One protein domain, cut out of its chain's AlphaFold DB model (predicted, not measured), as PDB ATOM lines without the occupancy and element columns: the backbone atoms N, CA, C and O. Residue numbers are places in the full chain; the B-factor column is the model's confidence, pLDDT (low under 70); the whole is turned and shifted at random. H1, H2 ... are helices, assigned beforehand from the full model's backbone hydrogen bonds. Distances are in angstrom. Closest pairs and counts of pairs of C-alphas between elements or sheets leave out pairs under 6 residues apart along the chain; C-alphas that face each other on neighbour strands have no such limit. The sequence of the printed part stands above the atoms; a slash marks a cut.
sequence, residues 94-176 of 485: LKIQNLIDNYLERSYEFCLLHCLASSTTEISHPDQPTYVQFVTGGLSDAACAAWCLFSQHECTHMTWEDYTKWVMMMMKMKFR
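This is residues 94 to 176 of the 485 residues of an uncharacterized protein of Chytriomyces confervae (UniProt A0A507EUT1). Two long helices, H1 and H5, run side by side in opposite ways, and three short helices fill out the rest: H2 beside the start of H5 in the middle, H3 and H4 on the side away from H1. A long loop, residues 114 to 130, swings out at one end between H1 and H2. The printed part has 83 residues with five named helices, in the order H1, H2, H3, H4, H5, and no named strand; the class is all helix. It is compact, with a radius of gyration of the C-alphas of 12.8 A, and spans 39 by 28 by 19 A.

The longest helix, H1, is residues 94 to 113, 28.2 A from C-alpha 94 at (-2.073, -33.227, -58.226) to C-alpha 113 at (-29.163, -26.500, -54.270). H5 is residues 160 to 174, 20.6 A long, and ends at C-alpha 174 at (-5.794, -45.989, -51.622). H2 is residues 131 to 138, 11.6 A long. H3 is residues 141 to 147, 9.5 A long. H4 is residues 152 to 157, 8.8 A long.

H1 touches H5 with residues 96 to 104 alone, at a shallow tilt of 23 degrees, opposite ways; the closest C-alphas are those of Leu 104 and Thr 164, 7.1 A apart. H1 touches H2 with residues 107 to 111 alone, at a steep tilt of 60 degrees, opposite ways; the closest C-alphas are those of Cys 111 and Tyr 131, 6.2 A apart. H2 and H5 only just touch, with 3 pairs of C-alphas within 8 A, of which the closest are those of Val 132 and Trp 160, 6.2 A apart; they run the same way at a steep tilt of 39 degrees. Of these 3 touching pairs 1 is at a shallow tilt, and the helix packing is only just mostly crossed. H3 is close to H2 but not clearly touching, with the closest C-alphas, those of Thr 136 and Cys 144, 7.7 A apart. H4 is close to H2 but not clearly touching, with the closest C-alphas, those of Gln 133 and Thr 156, 7.3 A apart. H3 and H5 are near each other, with 10 pairs of C-alphas within 10 A. H1 is apart from H3 and from H4. In H4 and H5 every O i to N i+4 pair is within hydrogen-bond range; in H1 15 of 16 are, in H2 2 of 4 and in H3 2 of 3.

The two C-alphas farthest apart are those of Leu 94 and Asp 127, 39.1 A. The printed part has no cut. The link from H1 to H2, 17 residues, is long; the other three are tight. The mean pLDDT of the printed part is 76.3, and it is under 70 at residue 94, residues 115 to 129 and residues 172 to 176.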
ATOM      1  N   LEU A  94      -1.371 -34.504 -58.035       66.88
ATOM      2  CA  LEU A  94      -2.073 -33.227 -58.226       66.88
ATOM      3  C   LEU A  94      -3.370 -33.390 -59.041       66.88
ATOM      4  O   LEU A  94      -4.402 -32.827 -58.701       66.88
ATOM      5  N   LYS A  95      -3.363 -34.228 -60.085       72.38
ATOM      6  CA  LYS A  95      -4.568 -34.514 -60.882       72.38
ATOM      7  C   LYS A  95      -5.589 -35.374 -60.125       72.38
ATOM      8  O   LYS A  95      -6.759 -35.363 -60.494       72.38
ATOM      9  N   ILE A  96      -5.169 -36.121 -59.103       75.81
ATOM     10  CA  ILE A  96      -6.074 -36.822 -58.185       75.81
ATOM     11  C   ILE A  96      -6.672 -35.834 -57.178       75.81
ATOM     12  O   ILE A  96      -7.887 -35.836 -57.017       75.81
ATOM     13  N   GLN A  97      -5.852 -34.961 -56.582       79.12
ATOM     14  CA  GLN A  97      -6.288 -33.903 -55.661       79.12
ATOM     15  C   GLN A  97      -7.403 -33.056 -56.292       79.12
ATOM     16  O   GLN A  97      -8.533 -33.100 -55.821       79.12
ATOM     17  N   ASN A  98      -7.151 -32.452 -57.460       81.50
ATOM     18  CA  ASN A  98      -8.139 -31.623 -58.159       81.50
ATOM     19  C   ASN A  98      -9.441 -32.375 -58.533       81.50
ATOM     20  O   ASN A  98     -10.486 -31.748 -58.684       81.50
ATOM     21  N   LEU A  99      -9.399 -33.705 -58.718       85.25
ATOM     22  CA  LEU A  99     -10.598 -34.523 -58.977       85.25
ATOM     23  C   LEU A  99     -11.395 -34.831 -57.702       85.25
ATOM     24  O   LEU A  99     -12.587 -35.116 -57.793       85.25
ATOM     25  N   ILE A 100     -10.745 -34.811 -56.539       87.19
ATOM     26  CA  ILE A 100     -11.373 -34.983 -55.229       87.19
ATOM     27  C   ILE A 100     -11.938 -33.652 -54.743       87.19
ATOM     28  O   ILE A 100     -13.093 -33.615 -54.329       87.19
ATOM     29  N   ASP A 101     -11.170 -32.568 -54.866       85.94
ATOM     30  CA  ASP A 101     -11.600 -31.216 -54.501       85.94
ATOM     31  C   ASP A 101     -12.876 -30.850 -55.269       85.94
ATOM     32  O   ASP A 101     -13.899 -30.567 -54.656       85.94
ATOM     33  N   ASN A 102     -12.864 -31.004 -56.600       88.94
ATOM     34  CA  ASN A 102     -14.028 -30.730 -57.442       88.94
ATOM     35  C   ASN A 102     -15.216 -31.678 -57.186       88.94
ATOM     36  O   ASN A 102     -16.362 -31.296 -57.410       88.94
ATOM     37  N   TYR A 103     -14.969 -32.911 -56.725       90.94
ATOM     38  CA  TYR A 103     -16.042 -33.814 -56.303       90.94
ATOM     39  C   TYR A 103     -16.690 -33.338 -54.996       90.94
ATOM     40  O   TYR A 103     -17.916 -33.318 -54.908       90.94
ATOM     41  N   LEU A 104     -15.891 -32.954 -53.996       90.75
ATOM     42  CA  LEU A 104     -16.385 -32.487 -52.699       90.75
ATOM     43  C   LEU A 104     -17.103 -31.140 -52.829       90.75
ATOM     44  O   LEU A 104     -18.222 -31.011 -52.343       90.75
ATOM     45  N   GLU A 105     -16.495 -30.190 -53.539       89.56
ATOM     46  CA  GLU A 105     -17.052 -28.881 -53.899       89.56
ATOM     47  C   GLU A 105     -18.431 -29.033 -54.554       89.56
ATOM     48  O   GLU A 105     -19.434 -28.598 -53.993       89.56
ATOM     49  N   ARG A 106     -18.519 -29.768 -55.669       87.38
ATOM     50  CA  ARG A 106     -19.794 -29.961 -56.372       87.38
ATOM     51  C   ARG A 106     -20.807 -30.775 -55.583       87.38
ATOM     52  O   ARG A 106     -21.999 -30.525 -55.703       87.38
ATOM     53  N   SER A 107     -20.373 -31.745 -54.779       88.12
ATOM     54  CA  SER A 107     -21.296 -32.496 -53.916       88.12
ATOM     55  C   SER A 107     -21.888 -31.602 -52.826       88.12
ATOM     56  O   SER A 107     -23.054 -31.755 -52.483       88.12
ATOM     57  N   TYR A 108     -21.110 -30.640 -52.326       85.81
ATOM     58  CA  TYR A 108     -21.558 -29.639 -51.365       85.81
ATOM     59  C   TYR A 108     -22.541 -28.636 -51.991       85.81
ATOM     60  O   TYR A 108     -23.646 -28.467 -51.477       85.81
ATOM     61  N   GLU A 109     -22.190 -28.048 -53.144       85.19
ATOM     62  CA  GLU A 109     -23.087 -27.190 -53.941       85.19
ATOM     63  C   GLU A 109     -24.426 -27.885 -54.228       85.19
ATOM     64  O   GLU A 109     -25.494 -27.296 -54.085       85.19
ATOM     65  N   PHE A 110     -24.378 -29.162 -54.600       83.25
ATOM     66  CA  PHE A 110     -25.548 -29.950 -54.974       83.25
ATOM     67  C   PHE A 110     -26.448 -30.298 -53.772       83.25
ATOM     68  O   PHE A 110     -27.670 -30.326 -53.911       83.25
ATOM     69  N   CYS A 111     -25.879 -30.493 -52.576       79.88
ATOM     70  CA  CYS A 111     -26.659 -30.630 -51.341       79.88
ATOM     71  C   CYS A 111     -27.343 -29.314 -50.926       79.88
ATOM     72  O   CYS A 111     -28.488 -29.349 -50.466       79.88
ATOM     73  N   LEU A 112     -26.678 -28.168 -51.136       79.12
ATOM     74  CA  LEU A 112     -27.248 -26.832 -50.914       79.12
ATOM     75  C   LEU A 112     -28.394 -26.531 -51.895       79.12
ATOM     76  O   LEU A 112     -29.485 -26.168 -51.463       79.12
ATOM     77  N   LEU A 113     -28.179 -26.743 -53.200       79.69
ATOM     78  CA  LEU A 113     -29.163 -26.500 -54.270       79.69
ATOM     79  C   LEU A 113     -30.461 -27.308 -54.122       79.69
ATOM     80  O   LEU A 113     -31.488 -26.944 -54.696       79.69
ATOM     81  N   HIS A 114     -30.417 -28.411 -53.377       72.19
ATOM     82  CA  HIS A 114     -31.559 -29.288 -53.134       72.19
ATOM     83  C   HIS A 114     -32.055 -29.258 -51.681       72.19
ATOM     84  O   HIS A 114     -32.885 -30.088 -51.313       72.19
ATOM     85  N   CYS A 115     -31.588 -28.293 -50.875       65.19
ATOM     86  CA  CYS A 115     -32.032 -28.030 -49.501       65.19
ATOM     87  C   CYS A 115     -32.065 -29.284 -48.603       65.19
ATOM     88  O   CYS A 115     -32.945 -29.427 -47.754       65.19
ATOM     89  N   LEU A 116     -31.129 -30.222 -48.804       63.88
ATOM     90  CA  LEU A 116     -31.258 -31.582 -48.260       63.88
ATOM     91  C   LEU A 116     -31.156 -31.654 -46.730       63.88
ATOM     92  O   LEU A 116     -31.691 -32.584 -46.143       63.88
ATOM     93  N   ALA A 117     -30.534 -30.658 -46.097       58.84
ATOM     94  CA  ALA A 117     -30.510 -30.411 -44.655       58.84
ATOM     95  C   ALA A 117     -30.221 -28.923 -44.397       58.84
ATOM     96  O   ALA A 117     -29.531 -28.280 -45.195       58.84
ATOM     97  N   SER A 118     -30.707 -28.391 -43.271       54.22
ATOM     98  CA  SER A 118     -30.504 -26.986 -42.871       54.22
ATOM     99  C   SER A 118     -29.114 -26.709 -42.283       54.22
ATOM    100  O   SER A 118     -28.763 -25.554 -42.054       54.22
ATOM    101  N   SER A 119     -28.327 -27.756 -42.014       58.69
ATOM    102  CA  SER A 119     -27.006 -27.681 -41.387       58.69
ATOM    103  C   SER A 119     -26.066 -28.758 -41.936       58.69
ATOM    104  O   SER A 119     -26.495 -29.820 -42.387       58.69
ATOM    105  N   THR A 120     -24.762 -28.482 -41.883       57.38
ATOM    106  CA  THR A 120     -23.675 -29.401 -42.273       57.38
ATOM    107  C   THR A 120     -23.177 -30.260 -41.104       57.38
ATOM    108  O   THR A 120     -22.429 -31.222 -41.316       57.38
ATOM    109  N   THR A 121     -23.595 -29.915 -39.882       53.19
ATOM    110  CA  THR A 121     -23.167 -30.517 -38.609       53.19
ATOM    111  C   THR A 121     -24.318 -31.084 -37.780       53.19
ATOM    112  O   THR A 121     -24.065 -31.893 -36.892       53.19
ATOM    113  N   GLU A 122     -25.568 -30.693 -38.045       51.81
ATOM    114  CA  GLU A 122     -26.728 -31.051 -37.218       51.81
ATOM    115  C   GLU A 122     -27.796 -31.818 -38.007       51.81
ATOM    116  O   GLU A 122     -28.190 -31.427 -39.107       51.81
ATOM    117  N   ILE A 123     -28.310 -32.892 -37.404       52.69
ATOM    118  CA  ILE A 123     -29.458 -33.654 -37.907       52.69
ATOM    119  C   ILE A 123     -30.717 -32.827 -37.615       52.69
ATOM    120  O   ILE A 123     -31.287 -32.920 -36.531       52.69
ATOM    121  N   SER A 124     -31.115 -31.971 -38.561       45.94
ATOM    122  CA  SER A 124     -32.169 -30.961 -38.354       45.94
ATOM    123  C   SER A 124     -33.549 -31.564 -38.051       45.94
ATOM    124  O   SER A 124     -34.322 -30.968 -37.309       45.94
ATOM    125  N   HIS A 125     -33.838 -32.749 -38.592       51.47
ATOM    126  CA  HIS A 125     -34.999 -33.579 -38.264       51.47
ATOM    127  C   HIS A 125     -34.611 -35.065 -38.360       51.47
ATOM    128  O   HIS A 125     -33.773 -35.406 -39.197       51.47
ATOM    129  N   PRO A 126     -35.234 -35.970 -37.575       53.47
ATOM    130  CA  PRO A 126     -35.020 -37.415 -37.718       53.47
ATOM    131  C   PRO A 126     -35.458 -37.932 -39.099       53.47
ATOM    132  O   PRO A 126     -34.884 -38.893 -39.607       53.47
ATOM    133  N   ASP A 127     -36.422 -37.252 -39.725       54.78
ATOM    134  CA  ASP A 127     -36.969 -37.571 -41.043       54.78
ATOM    135  C   ASP A 127     -36.289 -36.806 -42.199       54.78
ATOM    136  O   ASP A 127     -36.880 -36.634 -43.267       54.78
ATOM    137  N   GLN A 128     -35.053 -36.327 -42.013       56.53
ATOM    138  CA  GLN A 128     -34.291 -35.630 -43.053       56.53
ATOM    139  C   GLN A 128     -32.899 -36.264 -43.247       56.53
ATOM    140  O   GLN A 128     -32.108 -36.302 -42.302       56.53
ATOM    141  N   PRO A 129     -32.562 -36.765 -44.454       60.25
ATOM    142  CA  PRO A 129     -31.289 -37.435 -44.686       60.25
ATOM    143  C   PRO A 129     -30.139 -36.425 -44.677       60.25
ATOM    144  O   PRO A 129     -30.173 -35.418 -45.383       60.25
ATOM    145  N   THR A 130     -29.089 -36.703 -43.903       72.19
ATOM    146  CA  THR A 130     -27.928 -35.800 -43.821       72.19
ATOM    147  C   THR A 130     -27.216 -35.682 -45.174       72.19
ATOM    148  O   THR A 130     -27.290 -36.587 -46.010       72.19
ATOM    149  N   TYR A 131     -26.443 -34.605 -45.383       77.44
ATOM    150  CA  TYR A 131     -25.614 -34.444 -46.594       77.44
ATOM    151  C   TYR A 131     -24.758 -35.693 -46.858       77.44
ATOM    152  O   TYR A 131     -24.618 -36.122 -48.001       77.44
ATOM    153  N   VAL A 132     -24.234 -36.310 -45.793       81.62
ATOM    154  CA  VAL A 132     -23.444 -37.543 -45.863       81.62
ATOM    155  C   VAL A 132     -24.297 -38.734 -46.305       81.62
ATOM    156  O   VAL A 132     -23.902 -39.450 -47.225       81.62
ATOM    157  N   GLN A 133     -25.482 -38.935 -45.723       78.75
ATOM    158  CA  GLN A 133     -26.411 -40.000 -46.130       78.75
ATOM    159  C   GLN A 133     -26.864 -39.853 -47.592       78.75
ATOM    160  O   GLN A 133     -27.078 -40.857 -48.269       78.75
ATOM    161  N   PHE A 134     -26.944 -38.623 -48.111       82.31
ATOM    162  CA  PHE A 134     -27.199 -38.391 -49.529       82.31
ATOM    163  C   PHE A 134     -25.998 -38.757 -50.415       82.31
ATOM    164  O   PHE A 134     -26.116 -39.622 -51.286       82.31
ATOM    165  N   VAL A 135     -24.825 -38.141 -50.206       85.94
ATOM    166  CA  VAL A 135     -23.668 -38.344 -51.105       85.94
ATOM    167  C   VAL A 135     -23.112 -39.767 -51.050       85.94
ATOM    168  O   VAL A 135     -22.542 -40.239 -52.034       85.94
ATOM    169  N   THR A 136     -23.315 -40.484 -49.939       84.88
ATOM    170  CA  THR A 136     -22.888 -41.886 -49.800       84.88
ATOM    171  C   THR A 136     -23.681 -42.843 -50.695       84.88
ATOM    172  O   THR A 136     -23.141 -43.870 -51.108       84.88
ATOM    173  N   GLY A 137     -24.889 -42.465 -51.129       83.25
ATOM    174  CA  GLY A 137     -25.614 -43.151 -52.206       83.25
ATOM    175  C   GLY A 137     -24.949 -43.036 -53.590       83.25
ATOM    176  O   GLY A 137     -25.368 -43.711 -54.526       83.25
ATOM    177  N   GLY A 138     -23.921 -42.187 -53.735       85.31
ATOM    178  CA  GLY A 138     -23.112 -42.026 -54.948       85.31
ATOM    179  C   GLY A 138     -21.807 -42.831 -54.948       85.31
ATOM    180  O   GLY A 138     -21.051 -42.776 -55.920       85.31
ATOM    181  N   LEU A 139     -21.500 -43.571 -53.879       88.50
ATOM    182  CA  LEU A 139     -20.286 -44.388 -53.802       88.50
ATOM    183  C   LEU A 139     -20.389 -45.601 -54.738       88.50
ATOM    184  O   LEU A 139     -21.331 -46.382 -54.645       88.50
ATOM    185  N   SER A 140     -19.380 -45.823 -55.585       86.44
ATOM    186  CA  SER A 140     -19.243 -47.117 -56.275       86.44
ATOM    187  C   SER A 140     -18.864 -48.228 -55.291       86.44
ATOM    188  O   SER A 140     -18.296 -47.934 -54.238       86.44
ATOM    189  N   ASP A 141     -19.052 -49.493 -55.665       81.69
ATOM    190  CA  ASP A 141     -18.716 -50.683 -54.862       81.69
ATOM    191  C   ASP A 141     -17.335 -50.602 -54.177       81.69
ATOM    192  O   ASP A 141     -17.191 -50.917 -52.997       81.69
ATOM    193  N   ALA A 142     -16.311 -50.109 -54.885       79.12
ATOM    194  CA  ALA A 142     -14.936 -50.002 -54.383       79.12
ATOM    195  C   ALA A 142     -14.726 -48.892 -53.328       79.12
ATOM    196  O   ALA A 142     -13.747 -48.930 -52.568       79.12
ATOM    197  N   ALA A 143     -15.623 -47.907 -53.276       82.81
ATOM    198  CA  ALA A 143     -15.676 -46.877 -52.244       82.81
ATOM    199  C   ALA A 143     -16.664 -47.261 -51.129       82.81
ATOM    200  O   ALA A 143     -16.320 -47.143 -49.957       82.81
ATOM    201  N   CYS A 144     -17.823 -47.822 -51.488       84.56
ATOM    202  CA  CYS A 144     -18.828 -48.361 -50.574       84.56
ATOM    203  C   CYS A 144     -18.231 -49.445 -49.657       84.56
ATOM    204  O   CYS A 144     -18.341 -49.345 -48.441       84.56
ATOM    205  N   ALA A 145     -17.441 -50.383 -50.190       82.69
ATOM    206  CA  ALA A 145     -16.738 -51.393 -49.390       82.69
ATOM    207  C   ALA A 145     -15.687 -50.824 -48.407       82.69
ATOM    208  O   ALA A 145     -15.235 -51.542 -47.520       82.69
ATOM    209  N   ALA A 146     -15.275 -49.558 -48.552       82.38
ATOM    210  CA  ALA A 146     -14.445 -48.851 -47.570       82.38
ATOM    211  C   ALA A 146     -15.256 -47.920 -46.649       82.38
ATOM    212  O   ALA A 146     -14.753 -47.511 -45.607       82.38
ATOM    213  N   TRP A 147     -16.491 -47.591 -47.034       84.50
ATOM    214  CA  TRP A 147     -17.470 -46.886 -46.211       84.50
ATOM    215  C   TRP A 147     -18.093 -47.826 -45.173       84.50
ATOM    216  O   TRP A 147     -18.130 -47.498 -43.993       84.50
ATOM    217  N   CYS A 148     -18.446 -49.051 -45.576       84.44
ATOM    218  CA  CYS A 148     -18.953 -50.126 -44.711       84.44
ATOM    219  C   CYS A 148     -17.941 -50.665 -43.674       84.44
ATOM    220  O   CYS A 148     -18.192 -51.699 -43.062       84.44
ATOM    221  N   LEU A 149     -16.792 -50.001 -43.494       83.69
ATOM    222  CA  LEU A 149     -15.876 -50.237 -42.374       83.69
ATOM    223  C   LEU A 149     -16.284 -49.448 -41.119       83.69
ATOM    224  O   LEU A 149     -15.867 -49.813 -40.024       83.69
ATOM    225  N   PHE A 150     -17.087 -48.391 -41.274       82.75
ATOM    226  CA  PHE A 150     -17.738 -47.701 -40.164       82.75
ATOM    227  C   PHE A 150     -18.983 -48.468 -39.706       82.75
ATOM    228  O   PHE A 150     -19.682 -49.091 -40.511       82.75
ATOM    229  N   SER A 151     -19.291 -48.392 -38.414       81.75
ATOM    230  CA  SER A 151     -20.571 -48.856 -37.882       81.75
ATOM    231  C   SER A 151     -21.730 -47.984 -38.380       81.75
ATOM    232  O   SER A 151     -21.557 -46.811 -38.713       81.75
ATOM    233  N   GLN A 152     -22.950 -48.530 -38.359       77.06
ATOM    234  CA  GLN A 152     -24.151 -47.779 -38.744       77.06
ATOM    235  C   GLN A 152     -24.316 -46.480 -37.930       77.06
ATOM    236  O   GLN A 152     -24.744 -45.473 -38.485       77.06
ATOM    237  N   HIS A 153     -23.935 -46.493 -36.648       75.81
ATOM    238  CA  HIS A 153     -23.985 -45.333 -35.754       75.81
ATOM    239  C   HIS A 153     -22.978 -44.241 -36.158       75.81
ATOM    240  O   HIS A 153     -23.310 -43.058 -36.185       75.81
ATOM    241  N   GLU A 154     -21.749 -44.619 -36.520       79.69
ATOM    242  CA  GLU A 154     -20.770 -43.676 -37.076       79.69
ATOM    243  C   GLU A 154     -21.259 -43.107 -38.415       79.69
ATOM    244  O   GLU A 154     -21.183 -41.900 -38.627       79.69
ATOM    245  N   CYS A 155     -21.848 -43.932 -39.289       78.25
ATOM    246  CA  CYS A 155     -22.438 -43.466 -40.546       78.25
ATOM    247  C   CYS A 155     -23.613 -42.489 -40.356       78.25
ATOM    248  O   CYS A 155     -23.773 -41.589 -41.179       78.25
ATOM    249  N   THR A 156     -24.438 -42.641 -39.311       73.44
ATOM    250  CA  THR A 156     -25.561 -41.721 -39.048       73.44
ATOM    251  C   THR A 156     -25.132 -40.408 -38.403       73.44
ATOM    252  O   THR A 156     -25.783 -39.398 -38.652       73.44
ATOM    253  N   HIS A 157     -24.043 -40.403 -37.626       76.00
ATOM    254  CA  HIS A 157     -23.526 -39.209 -36.938       76.00
ATOM    255  C   HIS A 157     -22.323 -38.539 -37.631       76.00
ATOM    256  O   HIS A 157     -21.819 -37.534 -37.135       76.00
ATOM    257  N   MET A 158     -21.873 -39.050 -38.782       81.75
ATOM    258  CA  MET A 158     -20.802 -38.443 -39.580       81.75
ATOM    259  C   MET A 158     -21.185 -37.026 -40.039       81.75
ATOM    260  O   MET A 158     -22.157 -36.847 -40.777       81.75
ATOM    261  N   THR A 159     -20.389 -36.023 -39.660       83.62
ATOM    262  CA  THR A 159     -20.548 -34.648 -40.165       83.62
ATOM    263  C   THR A 159     -20.044 -34.520 -41.606       83.62
ATOM    264  O   THR A 159     -19.293 -35.370 -42.099       83.62
ATOM    265  N   TRP A 160     -20.389 -33.422 -42.292       84.12
ATOM    266  CA  TRP A 160     -19.772 -33.120 -43.588       84.12
ATOM    267  C   TRP A 160     -18.241 -33.002 -43.489       84.12
ATOM    268  O   TRP A 160     -17.525 -33.508 -44.355       84.12
ATOM    269  N   GLU A 161     -17.724 -32.396 -42.416       85.00
ATOM    270  CA  GLU A 161     -16.281 -32.244 -42.212       85.00
ATOM    271  C   GLU A 161     -15.594 -33.614 -42.113       85.00
ATOM    272  O   GLU A 161     -14.592 -33.858 -42.788       85.00
ATOM    273  N   ASP A 162     -16.171 -34.549 -41.355       85.06
ATOM    274  CA  ASP A 162     -15.624 -35.897 -41.184       85.06
ATOM    275  C   ASP A 162     -15.744 -36.748 -42.454       85.06
ATOM    276  O   ASP A 162     -14.817 -37.495 -42.781       85.06
ATOM    277  N   TYR A 163     -16.795 -36.541 -43.256       87.88
ATOM    278  CA  TYR A 163     -16.868 -37.093 -44.608       87.88
ATOM    279  C   TYR A 163     -15.725 -36.579 -45.499       87.88
ATOM    280  O   TYR A 163     -15.038 -37.384 -46.137       87.88
ATOM    281  N   THR A 164     -15.438 -35.269 -45.506       88.31
ATOM    282  CA  THR A 164     -14.300 -34.737 -46.282       88.31
ATOM    283  C   THR A 164     -12.955 -35.283 -45.784       88.31
ATOM    284  O   THR A 164     -12.110 -35.661 -46.601       88.31
ATOM    285  N   LYS A 165     -12.768 -35.432 -44.460       87.81
ATOM    286  CA  LYS A 165     -11.583 -36.078 -43.865       87.81
ATOM    287  C   LYS A 165     -11.458 -37.531 -44.318       87.81
ATOM    288  O   LYS A 165     -10.359 -37.939 -44.691       87.81
ATOM    289  N   TRP A 166     -12.551 -38.299 -44.341       89.12
ATOM    290  CA  TRP A 166     -12.554 -39.680 -44.830       89.12
ATOM    291  C   TRP A 166     -12.206 -39.760 -46.320       89.12
ATOM    292  O   TRP A 166     -11.334 -40.550 -46.682       89.12
ATOM    293  N   VAL A 167     -12.785 -38.912 -47.177       87.88
ATOM    294  CA  VAL A 167     -12.444 -38.858 -48.612       87.88
ATOM    295  C   VAL A 167     -10.957 -38.513 -48.815       87.88
ATOM    296  O   VAL A 167     -10.265 -39.166 -49.601       87.88
ATOM    297  N   MET A 168     -10.418 -37.561 -48.047       83.12
ATOM    298  CA  MET A 168      -8.996 -37.184 -48.076       83.12
ATOM    299  C   MET A 168      -8.064 -38.235 -47.444       83.12
ATOM    300  O   MET A 168      -6.895 -38.346 -47.823       83.12
ATOM    301  N   MET A 169      -8.550 -39.044 -46.500       83.44
ATOM    302  CA  MET A 169      -7.831 -40.210 -45.979       83.44
ATOM    303  C   MET A 169      -7.829 -41.345 -47.009       83.44
ATOM    304  O   MET A 169      -6.782 -41.934 -47.265       83.44
ATOM    305  N   MET A 170      -8.963 -41.605 -47.661       77.50
ATOM    306  CA  MET A 170      -9.092 -42.532 -48.786       77.50
ATOM    307  C   MET A 170      -8.160 -42.143 -49.936       77.50
ATOM    308  O   MET A 170      -7.523 -43.032 -50.506       77.50
ATOM    309  N   MET A 171      -7.979 -40.840 -50.204       72.75
ATOM    310  CA  MET A 171      -6.911 -40.350 -51.080       72.75
ATOM    311  C   MET A 171      -5.547 -40.885 -50.630       72.75
ATOM    312  O   MET A 171      -4.879 -41.591 -51.374       72.75
ATOM    313  N   LYS A 172      -5.136 -40.598 -49.394       69.00
ATOM    314  CA  LYS A 172      -3.792 -40.929 -48.889       69.00
ATOM    315  C   LYS A 172      -3.546 -42.436 -48.738       69.00
ATOM    316  O   LYS A 172      -2.407 -42.871 -48.879       69.00
ATOM    317  N   MET A 173      -4.589 -43.226 -48.474       66.12
ATOM    318  CA  MET A 173      -4.493 -44.668 -48.211       66.12
ATOM    319  C   MET A 173      -4.629 -45.518 -49.482       66.12
ATOM    320  O   MET A 173      -3.786 -46.382 -49.716       66.12
ATOM    321  N   LYS A 174      -5.635 -45.268 -50.339       62.56
ATOM    322  CA  LYS A 174      -5.794 -45.989 -51.622       62.56
ATOM    323  C   LYS A 174      -4.985 -45.366 -52.770       62.56
ATOM    324  O   LYS A 174      -4.751 -46.038 -53.772       62.56
ATOM    325  N   PHE A 175      -4.529 -44.117 -52.615       56.22
ATOM    326  CA  PHE A 175      -3.744 -43.362 -53.604       56.22
ATOM    327  C   PHE A 175      -2.558 -42.615 -52.989       56.22
ATOM    328  O   PHE A 175      -2.246 -41.481 -53.366       56.22
ATOM    329  N   ARG A 176      -1.770 -43.317 -52.164       48.09
ATOM    330  CA  ARG A 176      -0.320 -43.165 -52.351       48.09
ATOM    331  C   ARG A 176      -0.038 -43.268 -53.851       48.09
ATOM    332  O   ARG A 176      -0.594 -44.142 -54.522       48.09
TER     333      ARG A 176